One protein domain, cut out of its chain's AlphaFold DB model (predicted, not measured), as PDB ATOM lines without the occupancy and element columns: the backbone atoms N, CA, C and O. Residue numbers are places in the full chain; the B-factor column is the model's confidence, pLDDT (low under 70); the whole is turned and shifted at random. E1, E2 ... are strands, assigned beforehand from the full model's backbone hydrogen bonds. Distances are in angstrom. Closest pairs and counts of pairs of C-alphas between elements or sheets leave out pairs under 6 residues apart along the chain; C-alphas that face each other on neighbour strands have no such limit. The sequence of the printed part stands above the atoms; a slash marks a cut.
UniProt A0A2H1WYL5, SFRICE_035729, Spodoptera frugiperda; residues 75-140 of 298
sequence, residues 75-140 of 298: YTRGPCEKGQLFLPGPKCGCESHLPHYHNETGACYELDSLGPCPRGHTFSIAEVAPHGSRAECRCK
ATOM      1  N   TYR A  75      44.197  -9.149 -23.085       95.06
ATOM      2  CA  TYR A  75      43.684 -10.382 -22.494       95.06
ATOM      3  C   TYR A  75      42.297 -10.246 -21.845       95.06
ATOM      4  O   TYR A  75      41.890 -11.099 -21.056       95.06
ATOM      5  N   THR A  76      41.547  -9.207 -22.224       95.25
ATOM      6  CA  THR A  76      40.114  -9.067 -21.934       95.25
ATOM      7  C   THR A  76      39.289  -9.346 -23.181       95.25
ATOM      8  O   THR A  76      39.824  -9.366 -24.288       95.25
ATOM      9  N   ARG A  77      37.977  -9.555 -23.043       94.88
ATOM     10  CA  ARG A  77      37.089  -9.723 -24.199       94.88
ATOM     11  C   ARG A  77      37.094  -8.480 -25.088       94.88
ATOM     12  O   ARG A  77      37.081  -8.611 -26.305       94.88
ATOM     13  N   GLY A  78      37.111  -7.288 -24.491       93.12
ATOM     14  CA  GLY A  78      37.120  -6.017 -25.218       93.12
ATOM     15  C   GLY A  78      36.068  -5.954 -26.344       93.12
ATOM     16  O   GLY A  78      34.894  -6.247 -26.078       93.12
ATOM     17  N   PRO A  79      36.468  -5.616 -27.587       95.69
ATOM     18  CA  PRO A  79      35.578  -5.558 -28.745       95.69
ATOM     19  C   PRO A  79      35.392  -6.932 -29.413       95.69
ATOM     20  O   PRO A  79      34.668  -7.047 -30.397       95.69
ATOM     21  N   CYS A  80      36.059  -7.975 -28.914       96.75
ATOM     22  CA  CYS A  80      36.120  -9.273 -29.562       96.75
ATOM     23  C   CYS A  80      34.862 -10.114 -29.331       96.75
ATOM     24  O   CYS A  80      34.117  -9.967 -28.348       96.75
ATOM     25  N   GLU A  81      34.675 -11.055 -30.253       95.94
ATOM     26  CA  GLU A  81      33.620 -12.054 -30.191       95.94
ATOM     27  C   GLU A  81      33.794 -12.997 -28.998       95.94
ATOM     28  O   GLU A  81      34.875 -13.157 -28.419       95.94
ATOM     29  N   LYS A  82      32.700 -13.656 -28.614       95.50
ATOM     30  CA  LYS A  82      32.722 -14.607 -27.499       95.50
ATOM     31  C   LYS A  82      33.734 -15.728 -27.769       95.50
ATOM     32  O   LYS A  82      33.655 -16.416 -28.779       95.50
ATOM     33  N   GLY A  83      34.633 -15.947 -26.810       96.00
ATOM     34  CA  GLY A  83      35.692 -16.957 -26.899       96.00
ATOM     35  C   GLY A  83      37.003 -16.447 -27.501       96.00
ATOM     36  O   GLY A  83      37.958 -17.216 -27.603       96.00
ATOM     37  N   GLN A  84      37.070 -15.164 -27.855       97.88
ATOM     38  CA  GLN A  84      38.296 -14.465 -28.216       97.88
ATOM     39  C   GLN A  84      38.636 -13.404 -27.170       97.88
ATOM     40  O   GLN A  84      37.767 -12.919 -26.441       97.88
ATOM     41  N   LEU A  85      39.914 -13.043 -27.120       97.38
ATOM     42  CA  LEU A  85      40.423 -11.951 -26.304       97.38
ATOM     43  C   LEU A  85      41.114 -10.922 -27.195       97.38
ATOM     44  O   LEU A  85      41.596 -11.235 -28.286       97.38
ATOM     45  N   PHE A  86      41.177  -9.697 -26.700       97.38
ATOM     46  CA  PHE A  86      41.951  -8.624 -27.284       97.38
ATOM     47  C   PHE A  86      43.430  -8.828 -26.941       97.38
ATOM     48  O   PHE A  86      43.830  -8.746 -25.781       97.38
ATOM     49  N   LEU A  87      44.240  -9.165 -27.940       96.06
ATOM     50  CA  LEU A  87      45.654  -9.498 -27.792       96.06
ATOM     51  C   LEU A  87      46.543  -8.292 -28.140       96.06
ATOM     52  O   LEU A  87      46.113  -7.407 -28.889       96.06
ATOM     53  N   PRO A  88      47.806  -8.282 -27.672       92.69
ATOM     54  CA  PRO A  88      48.806  -7.342 -28.167       92.69
ATOM     55  C   PRO A  88      48.907  -7.369 -29.702       92.69
ATOM     56  O   PRO A  88      48.757  -8.421 -30.330       92.69
ATOM     57  N   GLY A  89      49.187  -6.214 -30.308       89.12
ATOM     58  CA  GLY A  89      49.146  -6.054 -31.767       89.12
ATOM     59  C   GLY A  89      47.746  -5.697 -32.282       89.12
ATOM     60  O   GLY A  89      47.358  -6.180 -33.340       89.12
ATOM     61  N   PRO A  90      47.038  -4.827 -31.542       88.81
ATOM     62  CA  PRO A  90      45.573  -4.661 -31.488       88.81
ATOM     63  C   PRO A  90      44.779  -5.622 -32.380       88.81
ATOM     64  O   PRO A  90      44.293  -5.250 -33.446       88.81
ATOM     65  N   LYS A  91      44.661  -6.883 -31.949       94.25
ATOM     66  CA  LYS A  91      43.966  -7.941 -32.699       94.25
ATOM     67  C   LYS A  91      43.083  -8.774 -31.779       94.25
ATOM     68  O   LYS A  91      43.437  -9.026 -30.631       94.25
ATOM     69  N   CYS A  92      41.968  -9.265 -32.303       97.06
ATOM     70  CA  CYS A  92      41.184 -10.295 -31.633       97.06
ATOM     71  C   CYS A  92      41.755 -11.672 -31.957       97.06
ATOM     72  O   CYS A  92      42.061 -11.971 -33.113       97.06
ATOM     73  N   GLY A  93      41.901 -12.521 -30.947       97.00
ATOM     74  CA  GLY A  93      42.424 -13.859 -31.159       97.00
ATOM     75  C   GLY A  93      42.251 -14.781 -29.969       97.00
ATOM     76  O   GLY A  93      41.862 -14.380 -28.872       97.00
ATOM     77  N   CYS A  94      42.538 -16.051 -30.218       97.00
ATOM     78  CA  CYS A  94      42.619 -17.070 -29.193       97.00
ATOM     79  C   CYS A  94      43.636 -18.119 -29.636       97.00
ATOM     80  O   CYS A  94      43.433 -18.809 -30.634       97.00
ATOM     81  N   GLU A  95      44.756 -18.192 -28.925       94.06
ATOM     82  CA  GLU A  95      45.894 -19.036 -29.285       94.06
ATOM     83  C   GLU A  95      46.065 -20.125 -28.216       94.06
ATOM     84  O   GLU A  95      46.003 -19.849 -27.017       94.06
ATOM     85  N   SER A  96      46.266 -21.379 -28.635       92.19
ATOM     86  CA  SER A  96      46.204 -22.553 -27.744       92.19
ATOM     87  C   SER A  96      47.311 -22.627 -26.689       92.19
ATOM     88  O   SER A  96      47.195 -23.378 -25.720       92.19
ATOM     89  N   HIS A  97      48.391 -21.870 -26.885       89.19
ATOM     90  CA  HIS A  97      49.505 -21.766 -25.945       89.19
ATOM     91  C   HIS A  97      49.277 -20.700 -24.866       89.19
ATOM     92  O   HIS A  97      50.059 -20.618 -23.922       89.19
ATOM     93  N   LEU A  98      48.237 -19.868 -24.996       92.12
ATOM     94  CA  LEU A  98      47.933 -18.857 -23.995       92.12
ATOM     95  C   LEU A  98      47.413 -19.518 -22.714       92.12
ATOM     96  O   LEU A  98      46.624 -20.466 -22.789       92.12
ATOM     97  N   PRO A  99      47.730 -18.957 -21.534       93.25
ATOM     98  CA  PRO A  99      47.155 -19.419 -20.272       93.25
ATOM     99  C   PRO A  99      45.624 -19.331 -20.262       93.25
ATOM    100  O   PRO A  99      44.973 -20.092 -19.559       93.25
ATOM    101  N   HIS A 100      45.056 -18.430 -21.064       94.88
ATOM    102  CA  HIS A 100      43.621 -18.186 -21.204       94.88
ATOM    103  C   HIS A 100      42.860 -19.271 -21.971       94.88
ATOM    104  O   HIS A 100      41.628 -19.270 -21.951       94.88
ATOM    105  N   TYR A 101      43.564 -20.137 -22.701       94.56
ATOM    106  CA  TYR A 101      42.945 -21.113 -23.586       94.56
ATOM    107  C   TYR A 101      42.370 -22.291 -22.805       94.56
ATOM    108  O   TYR A 101      43.082 -22.968 -22.060       94.56
ATOM    109  N   HIS A 102      41.092 -22.584 -23.029       95.38
ATOM    110  CA  HIS A 102      40.427 -23.747 -22.462       95.38
ATOM    111  C   HIS A 102      40.250 -24.838 -23.524       95.38
ATOM    112  O   HIS A 102      39.521 -24.660 -24.502       95.38
ATOM    113  N   ASN A 103      40.903 -25.985 -23.314       91.75
ATOM    114  CA  ASN A 103      40.976 -27.063 -24.309       91.75
ATOM    115  C   ASN A 103      39.603 -27.608 -24.718       91.75
ATOM    116  O   ASN A 103      39.378 -27.858 -25.896       91.75
ATOM    117  N   GLU A 104      38.687 -27.796 -23.765       93.56
ATOM    118  CA  GLU A 104      37.410 -28.466 -24.046       93.56
ATOM    119  C   GLU A 104      36.464 -27.596 -24.876       93.56
ATOM    120  O   GLU A 104      35.684 -28.108 -25.673       93.56
ATOM    121  N   THR A 105      36.523 -26.273 -24.695       96.12
ATOM    122  CA  THR A 105      35.652 -25.335 -25.419       96.12
ATOM    123  C   THR A 105      36.320 -24.742 -26.653       96.12
ATOM    124  O   THR A 105      35.640 -24.102 -27.453       96.12
ATOM    125  N   GLY A 106      37.635 -24.923 -26.813       95.69
ATOM    126  CA  GLY A 106      38.407 -24.344 -27.909       95.69
ATOM    127  C   GLY A 106      38.442 -22.812 -27.899       95.69
ATOM    128  O   GLY A 106      38.643 -22.202 -28.946       95.69
ATOM    129  N   ALA A 107      38.212 -22.196 -26.738       97.19
ATOM    130  CA  ALA A 107      37.989 -20.762 -26.583       97.19
ATOM    131  C   ALA A 107      38.838 -20.172 -25.449       97.19
ATOM    132  O   ALA A 107      39.274 -20.883 -24.541       97.19
ATOM    133  N   CYS A 108      39.044 -18.856 -25.495       97.06
ATOM    134  CA  CYS A 108      39.838 -18.116 -24.525       97.06
ATOM    135  C   CYS A 108      38.945 -17.317 -23.580       97.06
ATOM    136  O   CYS A 108      37.943 -16.729 -23.995       97.06
ATOM    137  N   TYR A 109      39.336 -17.280 -22.307       96.88
ATOM    138  CA  TYR A 109      38.595 -16.597 -21.254       96.88
ATOM    139  C   TYR A 109      39.523 -15.758 -20.382       96.88
ATOM    140  O   TYR A 109      40.679 -16.114 -20.141       96.88
ATOM    141  N   GLU A 110      38.988 -14.649 -19.881       95.19
ATOM    142  CA  GLU A 110      39.696 -13.781 -18.944       95.19
ATOM    143  C   GLU A 110      40.041 -14.550 -17.664       95.19
ATOM    144  O   GLU A 110      39.219 -15.325 -17.155       95.19
ATOM    145  N   LEU A 111      41.244 -14.327 -17.135       91.38
ATOM    146  CA  LEU A 111      41.621 -14.881 -15.835       91.38
ATOM    147  C   LEU A 111      40.811 -14.218 -14.726       91.38
ATOM    148  O   LEU A 111      40.331 -13.095 -14.862       91.38
ATOM    149  N   ASP A 112      40.635 -14.958 -13.638       90.62
ATOM    150  CA  ASP A 112      39.864 -14.564 -12.459       90.62
ATOM    151  C   ASP A 112      38.397 -14.208 -12.765       90.62
ATOM    152  O   ASP A 112      37.682 -13.614 -11.953       90.62
ATOM    153  N   SER A 113      37.918 -14.633 -13.936       92.31
ATOM    154  CA  SER A 113      36.525 -14.552 -14.348       92.31
ATOM    155  C   SER A 113      35.810 -15.887 -14.123       92.31
ATOM    156  O   SER A 113      36.403 -16.893 -13.730       92.31
ATOM    157  N   LEU A 114      34.500 -15.925 -14.387       93.00
ATOM    158  CA  LEU A 114      33.777 -17.200 -14.423       93.00
ATOM    159  C   LEU A 114      34.283 -18.099 -15.565       93.00
ATOM    160  O   LEU A 114      34.311 -19.314 -15.406       93.00
ATOM    161  N   GLY A 115      34.677 -17.511 -16.698       93.50
ATOM    162  CA  GLY A 115      35.141 -18.246 -17.869       93.50
ATOM    163  C   GLY A 115      34.179 -19.366 -18.309       93.50
ATOM    164  O   GLY A 115      32.961 -19.155 -18.316       93.50
ATOM    165  N   PRO A 116      34.696 -20.560 -18.658       95.44
ATOM    166  CA  PRO A 116      33.888 -21.735 -18.975       95.44
ATOM    167  C   PRO A 116      33.414 -22.482 -17.715       95.44
ATOM    168  O   PRO A 116      32.817 -23.551 -17.820       95.44
ATOM    169  N   CYS A 117      33.711 -21.968 -16.518       95.25
ATOM    170  CA  CYS A 117      33.644 -22.755 -15.302       95.25
ATOM    171  C   CYS A 117      32.229 -22.892 -14.724       95.25
ATOM    172  O   CYS A 117      31.397 -21.984 -14.848       95.25
ATOM    173  N   PRO A 118      31.961 -23.995 -13.998       92.94
ATOM    174  CA  PRO A 118      30.726 -24.156 -13.246       92.94
ATOM    175  C   PRO A 118      30.548 -23.082 -12.166       92.94
ATOM    176  O   PRO A 118      31.475 -22.367 -11.774       92.94
ATOM    177  N   ARG A 119      29.341 -23.009 -11.597       89.50
ATOM    178  CA  ARG A 119      29.066 -22.112 -10.465       89.50
ATOM    179  C   ARG A 119      30.045 -22.356  -9.308       89.50
ATOM    180  O   ARG A 119      30.533 -23.465  -9.092       89.50
ATOM    181  N   GLY A 120      30.367 -21.270  -8.606       91.38
ATOM    182  CA  GLY A 120      31.313 -21.267  -7.487       91.38
ATOM    183  C   GLY A 120      32.784 -21.457  -7.866       91.38
ATOM    184  O   GLY A 120      33.630 -21.402  -6.974       91.38
ATOM    185  N   HIS A 121      33.105 -21.629  -9.150       95.06
ATOM    186  CA  HIS A 121      34.476 -21.661  -9.646       95.06
ATOM    187  C   HIS A 121      34.902 -20.311 -10.236       95.06
ATOM    188  O   HIS A 121      34.077 -19.432 -10.506       95.06
ATOM    189  N   THR A 122      36.206 -20.165 -10.416       95.38
ATOM    190  CA  THR A 122      36.884 -19.095 -11.135       95.38
ATOM    191  C   THR A 122      37.901 -19.726 -12.081       95.38
ATOM    192  O   THR A 122      38.467 -20.773 -11.762       95.38
ATOM    193  N   PHE A 123      38.113 -19.117 -13.240       95.44
ATOM    194  CA  PHE A 123      39.099 -19.566 -14.213       95.44
ATOM    195  C   PHE A 123      40.437 -18.889 -13.914       95.44
ATOM    196  O   PHE A 123      40.572 -17.687 -14.119       95.44
ATOM    197  N   SER A 124      41.404 -19.617 -13.358       93.88
ATOM    198  CA  SER A 124      42.670 -19.032 -12.895       93.88
ATOM    199  C   SER A 124      43.858 -19.955 -13.135       93.88
ATOM    200  O   SER A 124      43.690 -21.154 -13.356       93.88
ATOM    201  N   ILE A 125      45.069 -19.391 -13.123       89.31
ATOM    202  CA  ILE A 125      46.306 -20.134 -13.395       89.31
ATOM    203  C   ILE A 125      46.467 -21.268 -12.380       89.31
ATOM    204  O   ILE A 125      46.478 -21.047 -11.165       89.31
ATOM    205  N   ALA A 126      46.584 -22.492 -12.896       76.94
ATOM    206  CA  ALA A 126      46.647 -23.674 -12.066       76.94
ATOM    207  C   ALA A 126      48.053 -23.889 -11.491       76.94
ATOM    208  O   ALA A 126      48.254 -23.937 -10.272       76.94
ATOM    209  N   GLU A 127      49.030 -23.974 -12.380       74.12
ATOM    210  CA  GLU A 127      50.433 -24.172 -12.053       74.12
ATOM    211  C   GLU A 127      51.272 -23.236 -12.915       74.12
ATOM    212  O   GLU A 127      50.988 -23.028 -14.099       74.12
ATOM    213  N   VAL A 128      52.299 -22.648 -12.305       76.25
ATOM    214  CA  VAL A 128      53.289 -21.848 -13.023       76.25
ATOM    215  C   VAL A 128      54.385 -22.803 -13.471       76.25
ATOM    216  O   VAL A 128      55.273 -23.145 -12.692       76.25
ATOM    217  N   ALA A 129      54.289 -23.279 -14.709       70.31
ATOM    218  CA  ALA A 129      55.291 -24.166 -15.284       70.31
ATOM    219  C   ALA A 129      56.331 -23.363 -16.089       70.31
ATOM    220  O   ALA A 129      55.966 -22.388 -16.755       70.31
ATOM    221  N   PRO A 130      57.610 -23.790 -16.118       67.38
ATOM    222  CA  PRO A 130      58.656 -23.127 -16.908       67.38
ATOM    223  C   PRO A 130      58.346 -23.061 -18.412       67.38
ATOM    224  O   PRO A 130      58.877 -22.218 -19.123       67.38
ATOM    225  N   HIS A 131      57.500 -23.973 -18.893       65.06
ATOM    226  CA  HIS A 131      57.115 -24.156 -20.294       65.06
ATOM    227  C   HIS A 131      55.689 -23.659 -20.594       65.06
ATOM    228  O   HIS A 131      55.133 -23.981 -21.641       65.06
ATOM    229  N   GLY A 132      55.108 -22.858 -19.694       69.50
ATOM    230  CA  GLY A 132      53.825 -22.195 -19.903       69.50
ATOM    231  C   GLY A 132      52.812 -22.517 -18.813       69.50
ATOM    232  O   GLY A 132      52.524 -23.675 -18.518       69.50
ATOM    233  N   SER A 133      52.246 -21.467 -18.230       83.44
ATOM    234  CA  SER A 133      51.134 -21.566 -17.290       83.44
ATOM    235  C   SER A 133      49.831 -21.828 -18.042       83.44
ATOM    236  O   SER A 133      49.609 -21.256 -19.108       83.44
ATOM    237  N   ARG A 134      48.937 -22.644 -17.478       87.06
ATOM    238  CA  ARG A 134      47.581 -22.859 -18.015       87.06
ATOM    239  C   ARG A 134      46.547 -22.572 -16.942       87.06
ATOM    240  O   ARG A 134      46.781 -22.859 -15.765       87.06
ATOM    241  N   ALA A 135      45.434 -21.968 -17.339       92.38
ATOM    242  CA  ALA A 135      44.324 -21.735 -16.436       92.38
ATOM    243  C   ALA A 135      43.352 -22.912 -16.421       92.38
ATOM    244  O   ALA A 135      43.107 -23.569 -17.432       92.38
ATOM    245  N   GLU A 136      42.789 -23.150 -15.244       92.38
ATOM    246  CA  GLU A 136      41.808 -24.192 -14.991       92.38
ATOM    247  C   GLU A 136      40.705 -23.653 -14.081       92.38
ATOM    248  O   GLU A 136      40.843 -22.627 -13.408       92.38
ATOM    249  N   CYS A 137      39.589 -24.372 -14.039       94.62
ATOM    250  CA  CYS A 137      38.500 -24.050 -13.135       94.62
ATOM    251  C   CYS A 137      38.847 -24.457 -11.704       94.62
ATOM    252  O   CYS A 137      38.927 -25.639 -11.373       94.62
ATOM    253  N   ARG A 138      38.987 -23.465 -10.825       93.50
ATOM    254  CA  ARG A 138      39.260 -23.655  -9.395       93.50
ATOM    255  C   ARG A 138      38.139 -23.081  -8.551       93.50
ATOM    256  O   ARG A 138      37.486 -22.127  -8.961       93.50
ATOM    257  N   CYS A 139      37.892 -23.642  -7.367       94.75
ATOM    258  CA  CYS A 139      36.920 -23.047  -6.453       94.75
ATOM    259  C   CYS A 139      37.301 -21.597  -6.145       94.75
ATOM    260  O   CYS A 139      38.463 -21.298  -5.874       94.75
ATOM    261  N   LYS A 140      36.301 -20.712  -6.125       93.81
ATOM    262  CA  LYS A 140      36.467 -19.367  -5.575       93.81
ATOM    263  C   LYS A 140      36.947 -19.447  -4.129       93.81
ATOM    264  O   LYS A 140      36.698 -20.425  -3.419       93.81
TER     265      LYS A 140
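Overview. This is residues 75 to 140 of the 298 residues of the protein "SFRICE_035729" of Spodoptera frugiperda (UniProt A0A2H1WYL5). The model has little regular structure: a longer hairpin, E3 and E4, at one end and a small hairpin, E1 and E2, at the other, with the looping residues 94 to 120 linking them. The printed part has 66 residues, no named helix and strands E1, E2, E3, E4 in that order, each hairpin an antiparallel two-stranded sheet. The class is all strand, with only 19 residues in named elements. It is compact, radius of gyration of the C-alphas 11.4 A, spanning 32 by 29 by 18 A.

Along the chain. E3, residues 121 to 127, is 16.3 A long from C-alpha 121 at (34.476, -21.661, -9.646). E4, residues 134 to 139, is 15.7 A long, ending at (36.920, -23.047, -6.453). E1 is residues 85 to 87, 6.0 A, and E2 residues 91 to 93, 6.3 A.

Arrangement. In hairpin E3 and E4, directions at 135 degrees, N 122 and O 138 are within hydrogen-bond range at 2.8 A. In hairpin E1 and E2, at 131 degrees, N 87 and O 91 are 2.8 A apart. E1 and E2 are each apart from E3 and E4. Residues 101 to 102 pair antiparallel with 107 to 108.

Size, cuts and confidence. The farthest C-alphas, of Gly 89 and Gly 120, are 33.7 A apart. The printed part has no cut. E2 to E3 is a long link of 27 residues. Residues 130 to 132 are under pLDDT 70.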